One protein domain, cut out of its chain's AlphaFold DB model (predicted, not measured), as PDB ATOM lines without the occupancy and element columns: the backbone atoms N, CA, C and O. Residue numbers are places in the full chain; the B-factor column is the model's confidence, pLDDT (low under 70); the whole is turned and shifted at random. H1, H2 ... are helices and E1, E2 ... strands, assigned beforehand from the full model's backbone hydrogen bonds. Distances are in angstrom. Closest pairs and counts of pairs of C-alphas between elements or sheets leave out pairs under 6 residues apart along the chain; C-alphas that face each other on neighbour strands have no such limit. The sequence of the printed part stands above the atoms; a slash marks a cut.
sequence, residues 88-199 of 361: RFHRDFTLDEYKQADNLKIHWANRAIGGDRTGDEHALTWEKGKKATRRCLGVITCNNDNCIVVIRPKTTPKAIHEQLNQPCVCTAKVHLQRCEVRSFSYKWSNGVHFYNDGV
ATOM      1  N   ARG A  88     222.040 353.544 269.322       96.44
ATOM      2  CA  ARG A  88     222.995 354.091 270.288       96.44
ATOM      3  C   ARG A  88     222.864 355.602 270.330       96.44
ATOM      4  O   ARG A  88     223.265 356.268 269.381       96.44
ATOM      5  N   PHE A  89     222.340 356.129 271.428       95.81
ATOM      6  CA  PHE A  89     222.229 357.569 271.635       95.81
ATOM      7  C   PHE A  89     222.247 357.904 273.122       95.81
ATOM      8  O   PHE A  89     221.924 357.068 273.967       95.81
ATOM      9  N   HIS A  90     222.593 359.145 273.437       95.88
ATOM     10  CA  HIS A  90     222.368 359.736 274.747       95.88
ATOM     11  C   HIS A  90     221.686 361.089 274.592       95.88
ATOM     12  O   HIS A  90     221.783 361.726 273.543       95.88
ATOM     13  N   ARG A  91     220.993 361.520 275.641       95.56
ATOM     14  CA  ARG A  91     220.362 362.831 275.719       95.56
ATOM     15  C   ARG A  91     220.231 363.270 277.166       95.56
ATOM     16  O   ARG A  91     219.807 362.490 278.018       95.56
ATOM     17  N   ASP A  92     220.520 364.540 277.398       96.38
ATOM     18  CA  ASP A  92     220.153 365.221 278.629       96.38
ATOM     19  C   ASP A  92     218.720 365.737 278.536       96.38
ATOM     20  O   ASP A  92     218.316 366.342 277.543       96.38
ATOM     21  N   PHE A  93     217.953 365.473 279.584       96.69
ATOM     22  CA  PHE A  93     216.615 366.000 279.789       96.69
ATOM     23  C   PHE A  93     216.652 366.918 281.000       96.69
ATOM     24  O   PHE A  93     217.090 366.510 282.081       96.69
ATOM     25  N   THR A  94     216.136 368.131 280.849       96.06
ATOM     26  CA  THR A  94     215.794 368.969 282.002       96.06
ATOM     27  C   THR A  94     214.743 368.271 282.874       96.06
ATOM     28  O   THR A  94     214.053 367.343 282.438       96.06
ATOM     29  N   LEU A  95     214.580 368.704 284.129       94.19
ATOM     30  CA  LEU A  95     213.545 368.138 285.007       94.19
ATOM     31  C   LEU A  95     212.127 368.307 284.443       94.19
ATOM     32  O   LEU A  95     211.278 367.446 284.680       94.19
ATOM     33  N   ASP A  96     211.870 369.386 283.707       94.12
ATOM     34  CA  ASP A  96     210.558 369.640 283.117       94.12
ATOM     35  C   ASP A  96     210.332 368.799 281.863       94.12
ATOM     36  O   ASP A  96     209.294 368.146 281.778       94.12
ATOM     37  N   GLU A  97     211.320 368.671 280.970       94.62
ATOM     38  CA  GLU A  97     211.244 367.711 279.857       94.62
ATOM     39  C   GLU A  97     211.083 366.272 280.362       94.62
ATOM     40  O   GLU A  97     210.296 365.502 279.821       94.62
ATOM     41  N   TYR A  98     211.785 365.895 281.436       94.31
ATOM     42  CA  TYR A  98     211.668 364.569 282.039       94.31
ATOM     43  C   TYR A  98     210.241 364.282 282.538       94.31
ATOM     44  O   TYR A  98     209.723 363.179 282.340       94.31
ATOM     45  N   LYS A  99     209.572 365.272 283.146       92.12
ATOM     46  CA  LYS A  99     208.154 365.170 283.540       92.12
ATOM     47  C   LYS A  99     207.232 365.150 282.317       92.12
ATOM     48  O   LYS A  99     206.298 364.348 282.281       92.12
ATOM     49  N   GLN A 100     207.509 365.987 281.316       90.69
ATOM     50  CA  GLN A 100     206.787 366.026 280.038       90.69
ATOM     51  C   GLN A 100     206.977 364.749 279.200       90.69
ATOM     52  O   GLN A 100     206.177 364.468 278.317       90.69
ATOM     53  N   ALA A 101     207.995 363.945 279.489       91.19
ATOM     54  CA  ALA A 101     208.218 362.637 278.884       91.19
ATOM     55  C   ALA A 101     207.703 361.475 279.762       91.19
ATOM     56  O   ALA A 101     208.175 360.341 279.644       91.19
ATOM     57  N   ASP A 102     206.794 361.758 280.704       91.44
ATOM     58  CA  ASP A 102     206.255 360.813 281.692       91.44
ATOM     59  C   ASP A 102     207.351 359.975 282.382       91.44
ATOM     60  O   ASP A 102     207.248 358.752 282.528       91.44
ATOM     61  N   ASN A 103     208.423 360.643 282.817       94.38
ATOM     62  CA  ASN A 103     209.583 360.040 283.476       94.38
ATOM     63  C   ASN A 103     210.347 359.036 282.592       94.38
ATOM     64  O   ASN A 103     210.837 358.014 283.090       94.38
ATOM     65  N   LEU A 104     210.414 359.294 281.281       94.31
ATOM     66  CA  LEU A 104     211.090 358.448 280.289       94.31
ATOM     67  C   LEU A 104     210.634 356.985 280.393       94.31
ATOM     68  O   LEU A 104     211.424 356.036 280.511       94.31
ATOM     69  N   LYS A 105     209.314 356.780 280.430       94.31
ATOM     70  CA  LYS A 105     208.740 355.434 280.346       94.31
ATOM     71  C   LYS A 105     209.117 354.814 279.003       94.31
ATOM     72  O   LYS A 105     209.037 355.455 277.963       94.31
ATOM     73  N   ILE A 106     209.540 353.554 279.057       95.31
ATOM     74  CA  ILE A 106     210.020 352.802 277.897       95.31
ATOM     75  C   ILE A 106     208.973 351.752 277.537       95.31
ATOM     76  O   ILE A 106     208.570 350.951 278.386       95.31
ATOM     77  N   HIS A 107     208.560 351.731 276.275       96.19
ATOM     78  CA  HIS A 107     207.591 350.781 275.748       96.19
ATOM     79  C   HIS A 107     208.194 349.412 275.449       96.19
ATOM     80  O   HIS A 107     207.464 348.425 275.530       96.19
ATOM     81  N   TRP A 108     209.505 349.283 275.227       97.38
ATOM     82  CA  TRP A 108     210.161 347.970 275.188       97.38
ATOM     83  C   TRP A 108     209.873 347.158 276.452       97.38
ATOM     84  O   TRP A 108     209.814 347.700 277.559       97.38
ATOM     85  N   ALA A 109     209.693 345.844 276.310       97.38
ATOM     86  CA  ALA A 109     209.615 344.958 277.465       97.38
ATOM     87  C   ALA A 109     210.965 344.991 278.176       97.38
ATOM     88  O   ALA A 109     211.962 344.546 277.622       97.38
ATOM     89  N   ASN A 110     211.015 345.555 279.377       97.12
ATOM     90  CA  ASN A 110     212.263 345.739 280.097       97.12
ATOM     91  C   ASN A 110     212.119 345.360 281.567       97.12
ATOM     92  O   ASN A 110     211.018 345.297 282.121       97.12
ATOM     93  N   ARG A 111     213.261 345.091 282.191       95.75
ATOM     94  CA  ARG A 111     213.378 344.829 283.620       95.75
ATOM     95  C   ARG A 111     214.443 345.748 284.197       95.75
ATOM     96  O   ARG A 111     215.550 345.814 283.659       95.75
ATOM     97  N   ALA A 112     214.120 346.410 285.306       94.75
ATOM     98  CA  ALA A 112     215.108 347.135 286.092       94.75
ATOM     99  C   ALA A 112     216.162 346.155 286.626       94.75
ATOM    100  O   ALA A 112     215.823 345.101 287.173       94.75
ATOM    101  N   ILE A 113     217.435 346.479 286.439       92.44
ATOM    102  CA  ILE A 113     218.531 345.708 287.018       92.44
ATOM    103  C   ILE A 113     218.685 346.176 288.467       92.44
ATOM    104  O   ILE A 113     218.892 347.356 288.733       92.44
ATOM    105  N   GLY A 114     218.519 345.259 289.422       85.88
ATOM    106  CA  GLY A 114     218.793 345.556 290.827       85.88
ATOM    107  C   GLY A 114     220.285 345.815 291.053       85.88
ATOM    108  O   GLY A 114     221.119 345.328 290.297       85.88
ATOM    109  N   GLY A 115     220.621 346.550 292.112       82.19
ATOM    110  CA  GLY A 115     222.013 346.850 292.471       82.19
ATOM    111  C   GLY A 115     222.487 348.249 292.073       82.19
ATOM    112  O   GLY A 115     223.505 348.696 292.593       82.19
ATOM    113  N   ASP A 116     221.710 348.987 291.278       81.44
ATOM    114  CA  ASP A 116     221.941 350.415 291.014       81.44
ATOM    115  C   ASP A 116     221.499 351.272 292.217       81.44
ATOM    116  O   ASP A 116     220.516 352.007 292.178       81.44
ATOM    117  N   ARG A 117     222.189 351.107 293.351       76.94
ATOM    118  CA  ARG A 117     221.980 351.901 294.577       76.94
ATOM    119  C   ARG A 117     223.006 353.020 294.743       76.94
ATOM    120  O   ARG A 117     223.046 353.656 295.789       76.94
ATOM    121  N   THR A 118     223.854 353.226 293.744       85.94
ATOM    122  CA  THR A 118     224.940 354.201 293.782       85.94
ATOM    123  C   THR A 118     224.534 355.524 293.133       85.94
ATOM    124  O   THR A 118     223.659 355.572 292.262       85.94
ATOM    125  N   GLY A 119     225.200 356.593 293.568       92.56
ATOM    126  CA  GLY A 119     224.973 357.957 293.100       92.56
ATOM    127  C   GLY A 119     223.978 358.746 293.951       92.56
ATOM    128  O   GLY A 119     223.324 358.206 294.844       92.56
ATOM    129  N   ASP A 120     223.888 360.039 293.663       93.25
ATOM    130  CA  ASP A 120     223.085 361.014 294.397       93.25
ATOM    131  C   ASP A 120     222.185 361.799 293.431       93.25
ATOM    132  O   ASP A 120     222.654 362.353 292.439       93.25
ATOM    133  N   GLU A 121     220.882 361.872 293.722       94.75
ATOM    134  CA  GLU A 121     219.933 362.663 292.922       94.75
ATOM    135  C   GLU A 121     220.232 364.170 292.986       94.75
ATOM    136  O   GLU A 121     219.778 364.911 292.120       94.75
ATOM    137  N   HIS A 122     221.014 364.624 293.968       95.69
ATOM    138  CA  HIS A 122     221.422 366.017 294.144       95.69
ATOM    139  C   HIS A 122     222.832 366.315 293.621       95.69
ATOM    140  O   HIS A 122     223.329 367.429 293.788       95.69
ATOM    141  N   ALA A 123     223.479 365.354 292.957       96.31
ATOM    142  CA  ALA A 123     224.802 365.560 292.388       96.31
ATOM    143  C   ALA A 123     224.826 366.721 291.378       96.31
ATOM    144  O   ALA A 123     223.889 366.914 290.599       96.31
ATOM    145  N   LEU A 124     225.936 367.466 291.363       96.75
ATOM    146  CA  LEU A 124     226.172 368.574 290.426       96.75
ATOM    147  C   LEU A 124     226.506 368.113 289.004       96.75
ATOM    148  O   LEU A 124     226.509 368.935 288.099       96.75
ATOM    149  N   THR A 125     226.820 366.833 288.807       96.88
ATOM    150  CA  THR A 125     227.072 366.251 287.486       96.88
ATOM    151  C   THR A 125     226.349 364.914 287.378       96.88
ATOM    152  O   THR A 125     226.133 364.229 288.386       96.88
ATOM    153  N   TRP A 126     225.945 364.539 286.167       97.19
ATOM    154  CA  TRP A 126     225.149 363.334 285.946       97.19
ATOM    155  C   TRP A 126     225.942 362.046 286.210       97.19
ATOM    156  O   TRP A 126     225.352 361.048 286.615       97.19
ATOM    157  N   GLU A 127     227.272 362.053 286.076       96.25
ATOM    158  CA  GLU A 127     228.138 360.889 286.321       96.25
ATOM    159  C   GLU A 127     228.097 360.443 287.787       96.25
ATOM    160  O   GLU A 127     228.248 359.259 288.091       96.25
ATOM    161  N   LYS A 128     227.881 361.401 288.698       96.88
ATOM    162  CA  LYS A 128     227.656 361.166 290.132       96.88
ATOM    163  C   LYS A 128     226.169 361.031 290.477       96.88
ATOM    164  O   LYS A 128     225.834 360.776 291.633       96.88
ATOM    165  N   GLY A 129     225.298 361.206 289.485       96.94
ATOM    166  CA  GLY A 129     223.855 361.085 289.595       96.94
ATOM    167  C   GLY A 129     223.417 359.684 290.002       96.94
ATOM    168  O   GLY A 129     224.118 358.692 289.783       96.94
ATOM    169  N   LYS A 130     222.218 359.581 290.573       96.50
ATOM    170  CA  LYS A 130     221.617 358.290 290.902       96.50
ATOM    171  C   LYS A 130     221.284 357.529 289.626       96.50
ATOM    172  O   LYS A 130     220.473 357.972 288.809       96.50
ATOM    173  N   LYS A 131     221.899 356.360 289.483       96.25
ATOM    174  CA  LYS A 131     221.764 355.516 288.298       96.25
ATOM    175  C   LYS A 131     220.532 354.615 288.389       96.25
ATOM    176  O   LYS A 131     220.202 354.097 289.449       96.25
ATOM    177  N   ALA A 132     219.892 354.371 287.253       96.06
ATOM    178  CA  ALA A 132     218.980 353.254 287.058       96.06
ATOM    179  C   ALA A 132     219.220 352.615 285.688       96.06
ATOM    180  O   ALA A 132     219.253 353.299 284.667       96.06
ATOM    181  N   THR A 133     219.361 351.293 285.668       96.69
ATOM    182  CA  THR A 133     219.572 350.501 284.455       96.69
ATOM    183  C   THR A 133     218.348 349.647 284.172       96.69
ATOM    184  O   THR A 133     217.809 348.966 285.050       96.69
ATOM    185  N   ARG A 134     217.919 349.628 282.914       96.88
ATOM    186  CA  ARG A 134     216.858 348.757 282.407       96.88
ATOM    187  C   ARG A 134     217.434 347.896 281.294       96.88
ATOM    188  O   ARG A 134     218.075 348.414 280.391       96.88
ATOM    189  N   ARG A 135     217.204 346.584 281.343       97.62
ATOM    190  CA  ARG A 135     217.569 345.658 280.259       97.62
ATOM    191  C   ARG A 135     216.325 345.244 279.498       97.62
ATOM    192  O   ARG A 135     215.329 344.876 280.129       97.62
ATOM    193  N   CYS A 136     216.397 345.260 278.173       98.31
ATOM    194  CA  CYS A 136     215.351 344.710 277.330       98.31
ATOM    195  C   CYS A 136     215.231 343.193 277.540       98.31
ATOM    196  O   CYS A 136     216.221 342.474 277.623       98.31
ATOM    197  N   LEU A 137     214.007 342.692 277.637       98.12
ATOM    198  CA  LEU A 137     213.715 341.264 277.746       98.12
ATOM    199  C   LEU A 137     213.578 340.602 276.369       98.12
ATOM    200  O   LEU A 137     213.513 339.377 276.297       98.12
ATOM    201  N   GLY A 138     213.554 341.400 275.299       98.19
ATOM    202  CA  GLY A 138     213.241 340.950 273.952       98.19
ATOM    203  C   GLY A 138     211.742 340.755 273.746       98.19
ATOM    204  O   GLY A 138     210.924 341.496 274.302       98.19
ATOM    205  N   VAL A 139     211.385 339.747 272.957       98.38
ATOM    206  CA  VAL A 139     209.998 339.389 272.632       98.38
ATOM    207  C   VAL A 139     209.808 337.880 272.618       98.38
ATOM    208  O   VAL A 139     210.761 337.124 272.458       98.38
ATOM    209  N   ILE A 140     208.570 337.435 272.812       98.50
ATOM    210  CA  ILE A 140     208.189 336.040 272.597       98.50
ATOM    211  C   ILE A 140     207.554 335.944 271.206       98.50
ATOM    212  O   ILE A 140     206.567 336.628 270.937       98.50
ATOM    213  N   THR A 141     208.120 335.117 270.336       98.12
ATOM    214  CA  THR A 141     207.696 334.940 268.940       98.12
ATOM    215  C   THR A 141     207.222 333.515 268.695       98.12
ATOM    216  O   THR A 141     207.623 332.566 269.380       98.12
ATOM    217  N   CYS A 142     206.323 333.359 267.727       98.00
ATOM    218  CA  CYS A 142     205.891 332.051 267.259       98.00
ATOM    219  C   CYS A 142     207.001 331.376 266.438       98.00
ATOM    220  O   CYS A 142     207.776 332.053 265.772       98.00
ATOM    221  N   ASN A 143     207.090 330.047 266.485       97.12
ATOM    222  CA  ASN A 143     207.998 329.273 265.632       97.12
ATOM    223  C   ASN A 143     207.408 328.924 264.251       97.12
ATOM    224  O   ASN A 143     208.049 328.213 263.487       97.12
ATOM    225  N   ASN A 144     206.176 329.347 263.968       97.44
ATOM    226  CA  ASN A 144     205.575 329.254 262.643       97.44
ATOM    227  C   ASN A 144     205.896 330.539 261.873       97.44
ATOM    228  O   ASN A 144     205.423 331.603 262.272       97.44
ATOM    229  N   ASP A 145     206.632 330.425 260.769       95.19
ATOM    230  CA  ASP A 145     207.098 331.564 259.963       95.19
ATOM    231  C   ASP A 145     205.952 332.413 259.385       95.19
ATOM    232  O   ASP A 145     206.117 333.606 259.148       95.19
ATOM    233  N   ASN A 146     204.759 331.831 259.226       96.62
ATOM    234  CA  ASN A 146     203.572 332.548 258.747       96.62
ATOM    235  C   ASN A 146     202.782 333.241 259.872       96.62
ATOM    236  O   ASN A 146     201.769 333.893 259.618       96.62
ATOM    237  N   CYS A 147     203.186 333.071 261.132       96.62
ATOM    238  CA  CYS A 147     202.490 333.628 262.282       96.62
ATOM    239  C   CYS A 147     203.165 334.919 262.759       96.62
ATOM    240  O   CYS A 147     204.229 334.895 263.372       96.62
ATOM    241  N   ILE A 148     202.490 336.051 262.564       95.44
ATOM    242  CA  ILE A 148     202.993 337.392 262.916       95.44
ATOM    243  C   ILE A 148     202.834 337.760 264.404       95.44
ATOM    244  O   ILE A 148     203.002 338.917 264.790       95.44
ATOM    245  N   VAL A 149     202.450 336.809 265.259       95.69
ATOM    246  CA  VAL A 149     202.157 337.084 266.672       95.69
ATOM    247  C   VAL A 149     203.448 337.394 267.436       95.69
ATOM    248  O   VAL A 149     204.327 336.543 267.576       95.69
ATOM    249  N   VAL A 150     203.515 338.601 268.007       97.06
ATOM    250  CA  VAL A 150     204.615 339.061 268.867       97.06
ATOM    251  C   VAL A 150     204.095 339.346 270.274       97.06
ATOM    252  O   VAL A 150     203.363 340.306 270.520       97.06
ATOM    253  N   ILE A 151     204.503 338.520 271.234       97.06
ATOM    254  CA  ILE A 151     204.024 338.572 272.616       97.06
ATOM    255  C   ILE A 151     205.020 339.346 273.482       97.06
ATOM    256  O   ILE A 151     206.229 339.107 273.461       97.06
ATOM    257  N   ARG A 152     204.497 340.256 274.316       97.44
ATOM    258  CA  ARG A 152     205.282 340.954 275.342       97.44
ATOM    259  C   ARG A 152     205.692 339.980 276.461       97.44
ATOM    260  O   ARG A 152     204.804 339.440 277.132       97.44
ATOM    261  N   PRO A 153     206.995 339.797 276.740       97.81
ATOM    262  CA  PRO A 153     207.434 339.029 277.899       97.81
ATOM    263  C   PRO A 153     206.969 339.687 279.205       97.81
ATOM    264  O   PRO A 153     207.049 340.909 279.369       97.81
ATOM    265  N   LYS A 154     206.509 338.876 280.159       96.75
ATOM    266  CA  LYS A 154     206.338 339.284 281.558       96.75
ATOM    267  C   LYS A 154     207.714 339.555 282.182       96.75
ATOM    268  O   LYS A 154     208.746 339.164 281.652       96.75
ATOM    269  N   THR A 155     207.751 340.248 283.316       94.88
ATOM    270  CA  THR A 155     209.013 340.750 283.890       94.88
ATOM    271  C   THR A 155     209.771 339.734 284.749       94.88
ATOM    272  O   THR A 155     210.973 339.902 284.970       94.88
ATOM    273  N   THR A 156     209.104 338.682 285.240       95.31
ATOM    274  CA  THR A 156     209.714 337.672 286.118       95.31
ATOM    275  C   THR A 156     210.050 336.388 285.350       95.31
ATOM    276  O   THR A 156     209.268 335.971 284.496       95.31
ATOM    277  N   PRO A 157     211.169 335.703 285.665       95.56
ATOM    278  CA  PRO A 157     211.550 334.467 284.975       95.56
ATOM    279  C   PRO A 157     210.476 333.376 285.030       95.56
ATOM    280  O   PRO A 157     210.190 332.755 284.012       95.56
ATOM    281  N   LYS A 158     209.837 333.191 286.195       97.62
ATOM    282  CA  LYS A 158     208.735 332.233 286.371       97.62
ATOM    283  C   LYS A 158     207.580 332.535 285.416       97.62
ATOM    284  O   LYS A 158     207.109 331.644 284.722       97.62
ATOM    285  N   ALA A 159     207.166 333.797 285.337       97.81
ATOM    286  CA  ALA A 159     206.031 334.175 284.512       97.81
ATOM    287  C   ALA A 159     206.356 334.151 283.007       97.81
ATOM    288  O   ALA A 159     205.469 333.879 282.204       97.81
ATOM    289  N   ILE A 160     207.616 334.390 282.620       98.00
ATOM    290  CA  ILE A 160     208.087 334.151 281.245       98.00
ATOM    291  C   ILE A 160     208.021 332.656 280.925       98.00
ATOM    292  O   ILE A 160     207.516 332.286 279.874       98.00
ATOM    293  N   HIS A 161     208.492 331.788 281.823       98.19
ATOM    294  CA  HIS A 161     208.422 330.341 281.617       98.19
ATOM    295  C   HIS A 161     206.974 329.856 281.453       98.19
ATOM    296  O   HIS A 161     206.679 329.105 280.529       98.19
ATOM    297  N   GLU A 162     206.051 330.364 282.273       98.31
ATOM    298  CA  GLU A 162     204.615 330.112 282.109       98.31
ATOM    299  C   GLU A 162     204.099 330.559 280.732       98.31
ATOM    300  O   GLU A 162     203.322 329.827 280.128       98.31
ATOM    301  N   GLN A 163     204.538 331.715 280.209       97.75
ATOM    302  CA  GLN A 163     204.175 332.154 278.853       97.75
ATOM    303  C   GLN A 163     204.724 331.223 277.770       97.75
ATOM    304  O   GLN A 163     204.024 330.957 276.802       97.75
ATOM    305  N   LEU A 164     205.951 330.724 277.931       98.38
ATOM    306  CA  LEU A 164     206.577 329.815 276.964       98.38
ATOM    307  C   LEU A 164     205.908 328.434 276.915       98.38
ATOM    308  O   LEU A 164     206.001 327.749 275.902       98.38
ATOM    309  N   ASN A 165     205.215 328.046 277.988       98.06
ATOM    310  CA  ASN A 165     204.436 326.810 278.044       98.06
ATOM    311  C   ASN A 165     203.037 326.949 277.417       98.06
ATOM    312  O   ASN A 165     202.351 325.942 277.255       98.06
ATOM    313  N   GLN A 166     202.599 328.165 277.074       97.75
ATOM    314  CA  GLN A 166     201.337 328.379 276.366       97.75
ATOM    315  C   GLN A 166     201.554 328.270 274.850       97.75
ATOM    316  O   GLN A 166     202.531 328.820 274.334       97.75
ATOM    317  N   PRO A 167     200.661 327.591 274.112       97.12
ATOM    318  CA  PRO A 167     200.729 327.575 272.659       97.12
ATOM    319  C   PRO A 167     200.388 328.955 272.085       97.12
ATOM    320  O   PRO A 167     199.667 329.752 272.689       97.12
ATOM    321  N   CYS A 168     200.885 329.230 270.883       97.69
ATOM    322  CA  CYS A 168     200.432 330.369 270.096       97.69
ATOM    323  C   CYS A 168     198.956 330.194 269.685       97.69
ATOM    324  O   CYS A 168     198.428 329.083 269.684       97.69
ATOM    325  N   VAL A 169     198.308 331.275 269.237       95.88
ATOM    326  CA  VAL A 169     196.959 331.242 268.639       95.88
ATOM    327  C   VAL A 169     196.890 330.271 267.454       95.88
ATOM    328  O   VAL A 169     195.910 329.556 267.295       95.88
ATOM    329  N   CYS A 170     197.965 330.161 266.665       97.12
ATOM    330  CA  CYS A 170     198.078 329.179 265.583       97.12
ATOM    331  C   CYS A 170     198.495 327.774 266.065       97.12
ATOM    332  O   CYS A 170     198.984 326.976 265.269       97.12
ATOM    333  N   THR A 171     198.387 327.484 267.365       97.38
ATOM    334  CA  THR A 171     198.768 326.237 268.066       97.38
ATOM    335  C   THR A 171     200.261 325.900 268.118       97.38
ATOM    336  O   THR A 171     200.677 325.048 268.901       97.38
ATOM    337  N   ALA A 172     201.090 326.587 267.333       97.62
ATOM    338  CA  ALA A 172     202.524 326.345 267.285       97.62
ATOM    339  C   ALA A 172     203.234 326.823 268.570       97.62
ATOM    340  O   ALA A 172     202.677 327.581 269.373       97.62
ATOM    341  N   LYS A 173     204.471 326.367 268.790       98.00
ATOM    342  CA  LYS A 173     205.239 326.711 269.996       98.00
ATOM    343  C   LYS A 173     205.728 328.154 269.923       98.00
ATOM    344  O   LYS A 173     205.987 328.697 268.852       98.00
ATOM    345  N   VAL A 174     205.901 328.770 271.082       98.44
ATOM    346  CA  VAL A 174     206.506 330.097 271.187       98.44
ATOM    347  C   VAL A 174     207.888 329.997 271.819       98.44
ATOM    348  O   VAL A 174     208.165 329.083 272.597       98.44
ATOM    349  N   HIS A 175     208.771 330.928 271.487       98.06
ATOM    350  CA  HIS A 175     210.110 331.000 272.062       98.06
ATOM    351  C   HIS A 175     210.471 332.444 272.400       98.06
ATOM    352  O   HIS A 175     209.934 333.388 271.830       98.06
ATOM    353  N   LEU A 176     211.371 332.624 273.368       98.44
ATOM    354  CA  LEU A 176     211.857 333.944 273.758       98.44
ATOM    355  C   LEU A 176     213.045 334.337 272.876       98.44
ATOM    356  O   LEU A 176     214.150 333.826 273.067       98.44
ATOM    357  N   GLN A 177     212.842 335.299 271.984       98.00
ATOM    358  CA  GLN A 177     213.919 336.004 271.301       98.00
ATOM    359  C   GLN A 177     214.481 337.072 272.247       98.00
ATOM    360  O   GLN A 177     213.882 338.129 272.443       98.00
ATOM    361  N   ARG A 178     215.619 336.779 272.885       97.94
ATOM    362  CA  ARG A 178     216.257 337.680 273.859       97.94
ATOM    363  C   ARG A 178     216.852 338.918 273.191       97.94
ATOM    364  O   ARG A 178     217.287 338.875 272.046       97.94
ATOM    365  N   CYS A 179     216.930 339.998 273.962       98.00
ATOM    366  CA  CYS A 179     217.603 341.231 273.582       98.00
ATOM    367  C   CYS A 179     218.648 341.608 274.636       98.00
ATOM    368  O   CYS A 179     218.418 341.457 275.838       98.00
ATOM    369  N   GLU A 180     219.797 342.105 274.186       96.44
ATOM    370  CA  GLU A 180     220.892 342.521 275.067       96.44
ATOM    371  C   GLU A 180     220.970 344.037 275.271       96.44
ATOM    372  O   GLU A 180     221.764 344.483 276.096       96.44
ATOM    373  N   VAL A 181     220.117 344.809 274.586       98.00
ATOM    374  CA  VAL A 181     220.064 346.272 274.712       98.00
ATOM    375  C   VAL A 181     219.698 346.674 276.140       98.00
ATOM    376  O   VAL A 181     218.797 346.103 276.777       98.00
ATOM    377  N   ARG A 182     220.401 347.684 276.638       97.81
ATOM    378  CA  ARG A 182     220.202 348.314 277.933       97.81
ATOM    379  C   ARG A 182     220.026 349.812 277.753       97.81
ATOM    380  O   ARG A 182     220.650 350.462 276.919       97.81
ATOM    381  N   SER A 183     219.199 350.355 278.626       97.50
ATOM    382  CA  SER A 183     219.030 351.786 278.777       97.50
ATOM    383  C   SER A 183     219.433 352.186 280.187       97.50
ATOM    384  O   SER A 183     219.145 351.482 281.162       97.50
ATOM    385  N   PHE A 184     220.085 353.329 280.291       97.12
ATOM    386  CA  PHE A 184     220.605 353.897 281.518       97.12
ATOM    387  C   PHE A 184     219.990 355.276 281.703       97.12
ATOM    388  O   PHE A 184     219.890 356.051 280.756       97.12
ATOM    389  N   SER A 185     219.592 355.588 282.927       97.12
ATOM    390  CA  SER A 185     219.180 356.932 283.316       97.12
ATOM    391  C   SER A 185     219.938 357.347 284.565       97.12
ATOM    392  O   SER A 185     219.961 356.592 285.538       97.12
ATOM    393  N   TYR A 186     220.512 358.541 284.549       97.44
ATOM    394  CA  TYR A 186     221.224 359.139 285.668       97.44
ATOM    395  C   TYR A 186     220.471 360.387 286.098       97.44
ATOM    396  O   TYR A 186     220.471 361.393 285.390       97.44
ATOM    397  N   LYS A 187     219.791 360.312 287.240       97.38
ATOM    398  CA  LYS A 187     219.067 361.448 287.807       97.38
ATOM    399  C   LYS A 187     220.009 362.269 288.682       97.38
ATOM    400  O   LYS A 187     220.677 361.709 289.548       97.38
ATOM    401  N   TRP A 188     220.050 363.573 288.453       97.38
ATOM    402  CA  TRP A 188     220.951 364.517 289.115       97.38
ATOM    403  C   TRP A 188     220.246 365.863 289.327       97.38
ATOM    404  O   TRP A 188     219.088 366.026 288.932       97.38
ATOM    405  N   SER A 189     220.929 366.825 289.953       96.12
ATOM    406  CA  SER A 189     220.320 368.091 290.400       96.12
ATOM    407  C   SER A 189     219.610 368.865 289.287       96.12
ATOM    408  O   SER A 189     218.548 369.440 289.526       96.12
ATOM    409  N   ASN A 190     220.154 368.832 288.070       95.00
ATOM    410  CA  ASN A 190     219.649 369.614 286.943       95.00
ATOM    411  C   ASN A 190     218.737 368.829 285.987       95.00
ATOM    412  O   ASN A 190     218.190 369.418 285.054       95.00
ATOM    413  N   GLY A 191     218.545 367.517 286.182       96.94
ATOM    414  CA  GLY A 191     217.761 366.726 285.236       96.94
ATOM    415  C   GLY A 191     218.055 365.234 285.231       96.94
ATOM    416  O   GLY A 191     218.343 364.613 286.259       96.94
ATOM    417  N   VAL A 192     217.947 364.644 284.042       97.88
ATOM    418  CA  VAL A 192     218.212 363.230 283.790       97.88
ATOM    419  C   VAL A 192     219.064 363.082 282.537       97.88
ATOM    420  O   VAL A 192     218.638 363.466 281.455       97.88
ATOM    421  N   HIS A 193     220.239 362.473 282.674       97.75
ATOM    422  CA  HIS A 193     221.009 361.996 281.527       97.75
ATOM    423  C   HIS A 193     220.519 360.596 281.152       97.75
ATOM    424  O   HIS A 193     220.560 359.682 281.981       97.75
ATOM    425  N   PHE A 194     220.032 360.415 279.930       97.81
ATOM    426  CA  PHE A 194     219.577 359.128 279.412       97.81
ATOM    427  C   PHE A 194     220.540 358.610 278.349       97.81
ATOM    428  O   PHE A 194     220.969 359.365 277.484       97.81
ATOM    429  N   TYR A 195     220.824 357.312 278.366       96.56
ATOM    430  CA  TYR A 195     221.682 356.645 277.392       96.56
ATOM    431  C   TYR A 195     221.095 355.288 277.000       96.56
ATOM    432  O   TYR A 195     220.761 354.482 277.868       96.56
ATOM    433  N   ASN A 196     220.990 355.018 275.701       97.56
ATOM    434  CA  ASN A 196     220.617 353.720 275.147       97.56
ATOM    435  C   ASN A 196     221.823 353.097 274.435       97.56
ATOM    436  O   ASN A 196     222.454 353.750 273.605       97.56
ATOM    437  N   ASP A 197     222.160 351.846 274.755       96.44
ATOM    438  CA  ASP A 197     223.447 351.248 274.370       96.44
ATOM    439  C   ASP A 197     223.418 350.358 273.114       96.44
ATOM    440  O   ASP A 197     224.442 349.763 272.755       96.44
ATOM    441  N   GLY A 198     222.294 350.286 272.392       96.31
ATOM    442  CA  GLY A 198     222.190 349.398 271.236       96.31
ATOM    443  C   GLY A 198     220.924 349.528 270.393       96.31
ATOM    444  O   GLY A 198     220.044 350.334 270.669       96.31
ATOM    445  N   VAL A 199     220.873 348.713 269.337       97.38
ATOM    446  CA  VAL A 199     219.745 348.599 268.400       97.38
ATOM    447  C   VAL A 199     218.957 347.331 268.721       97.38
ATOM    448  O   VAL A 199     219.545 346.264 268.926       97.38
TER     449      VAL A 199
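Overview. This is residues 88 to 199 of the 361 residues of an uncharacterized protein of Hebeloma cylindrosporum h7 (UniProt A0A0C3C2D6). What shape is this? It is a two-part rod: a twisted sheet of five strands, E1 - E7 - E6 - E3 - E2, makes one end, and the two-stranded sheet E4 - E5 with H2 makes the other. H1 stands up from the larger sheet, over E1. What is it built of? The 112 printed residues have two named helices and seven named strands, in the order E1 H1 E2 E3 E4 H2 E5 E6 E7; both sheets are antiparallel and the class is mixed, with 54 residues, under half, in named elements. It is loose, radius of gyration of the C-alphas 17.4 A, spanning 55 by 25 by 21 A.

Along the chain. Where is the larger sheet? E1 is residues 88 to 94, 20.3 A, from C-alpha 88 at (222.995, 354.091, 270.288); E7 is residues 191 to 198, 22.7 A, to C-alpha 198 at (222.190, 349.398, 271.236); E6 is residues 182 to 188, 19.7 A; E3 is residues 130 to 136, 20.2 A; E2 is residues 110 to 112. Where are the others? H1 is 95 to 100, E4 139 to 142, H2 157 to 164, 10.5 A, and E5 174 to 177.

Arrangement. What pairs in the larger sheet? N 91 and O 194 of E1 and E7 are 2.8 A apart, N 186 and O 193 of the hairpin E6 and E7 2.8 A, N 132 and O 185 of E3 and E6 2.8 A, and N 111 and O 135 of the hairpin E2 and E3 2.9 A. How do the helices sit? H1 has a height over the sheet of 6.4 A; H1 and E7 come closest at the C-alphas of Leu 95 and Gly 191, 4.5 A. H2 and E5 come closest at the C-alphas of Leu 164 and Val 174, 5.8 A; in H1 and H2 every O i to N i+4 pair is within hydrogen-bond range. What joins the ends? E3 runs on into E4 at 5 degrees, and N 141 of E4 is 2.9 A from O 175 of E5.

Size, cuts and confidence. How large is it? The two C-alphas farthest apart, of Leu 124 and Thr 171, are 55.2 A apart. Are there cuts, long links or weak places? The printed part has no cut, the links E2 to E3 and E4 to H2 are long, and no printed residue is under 70 in pLDDT.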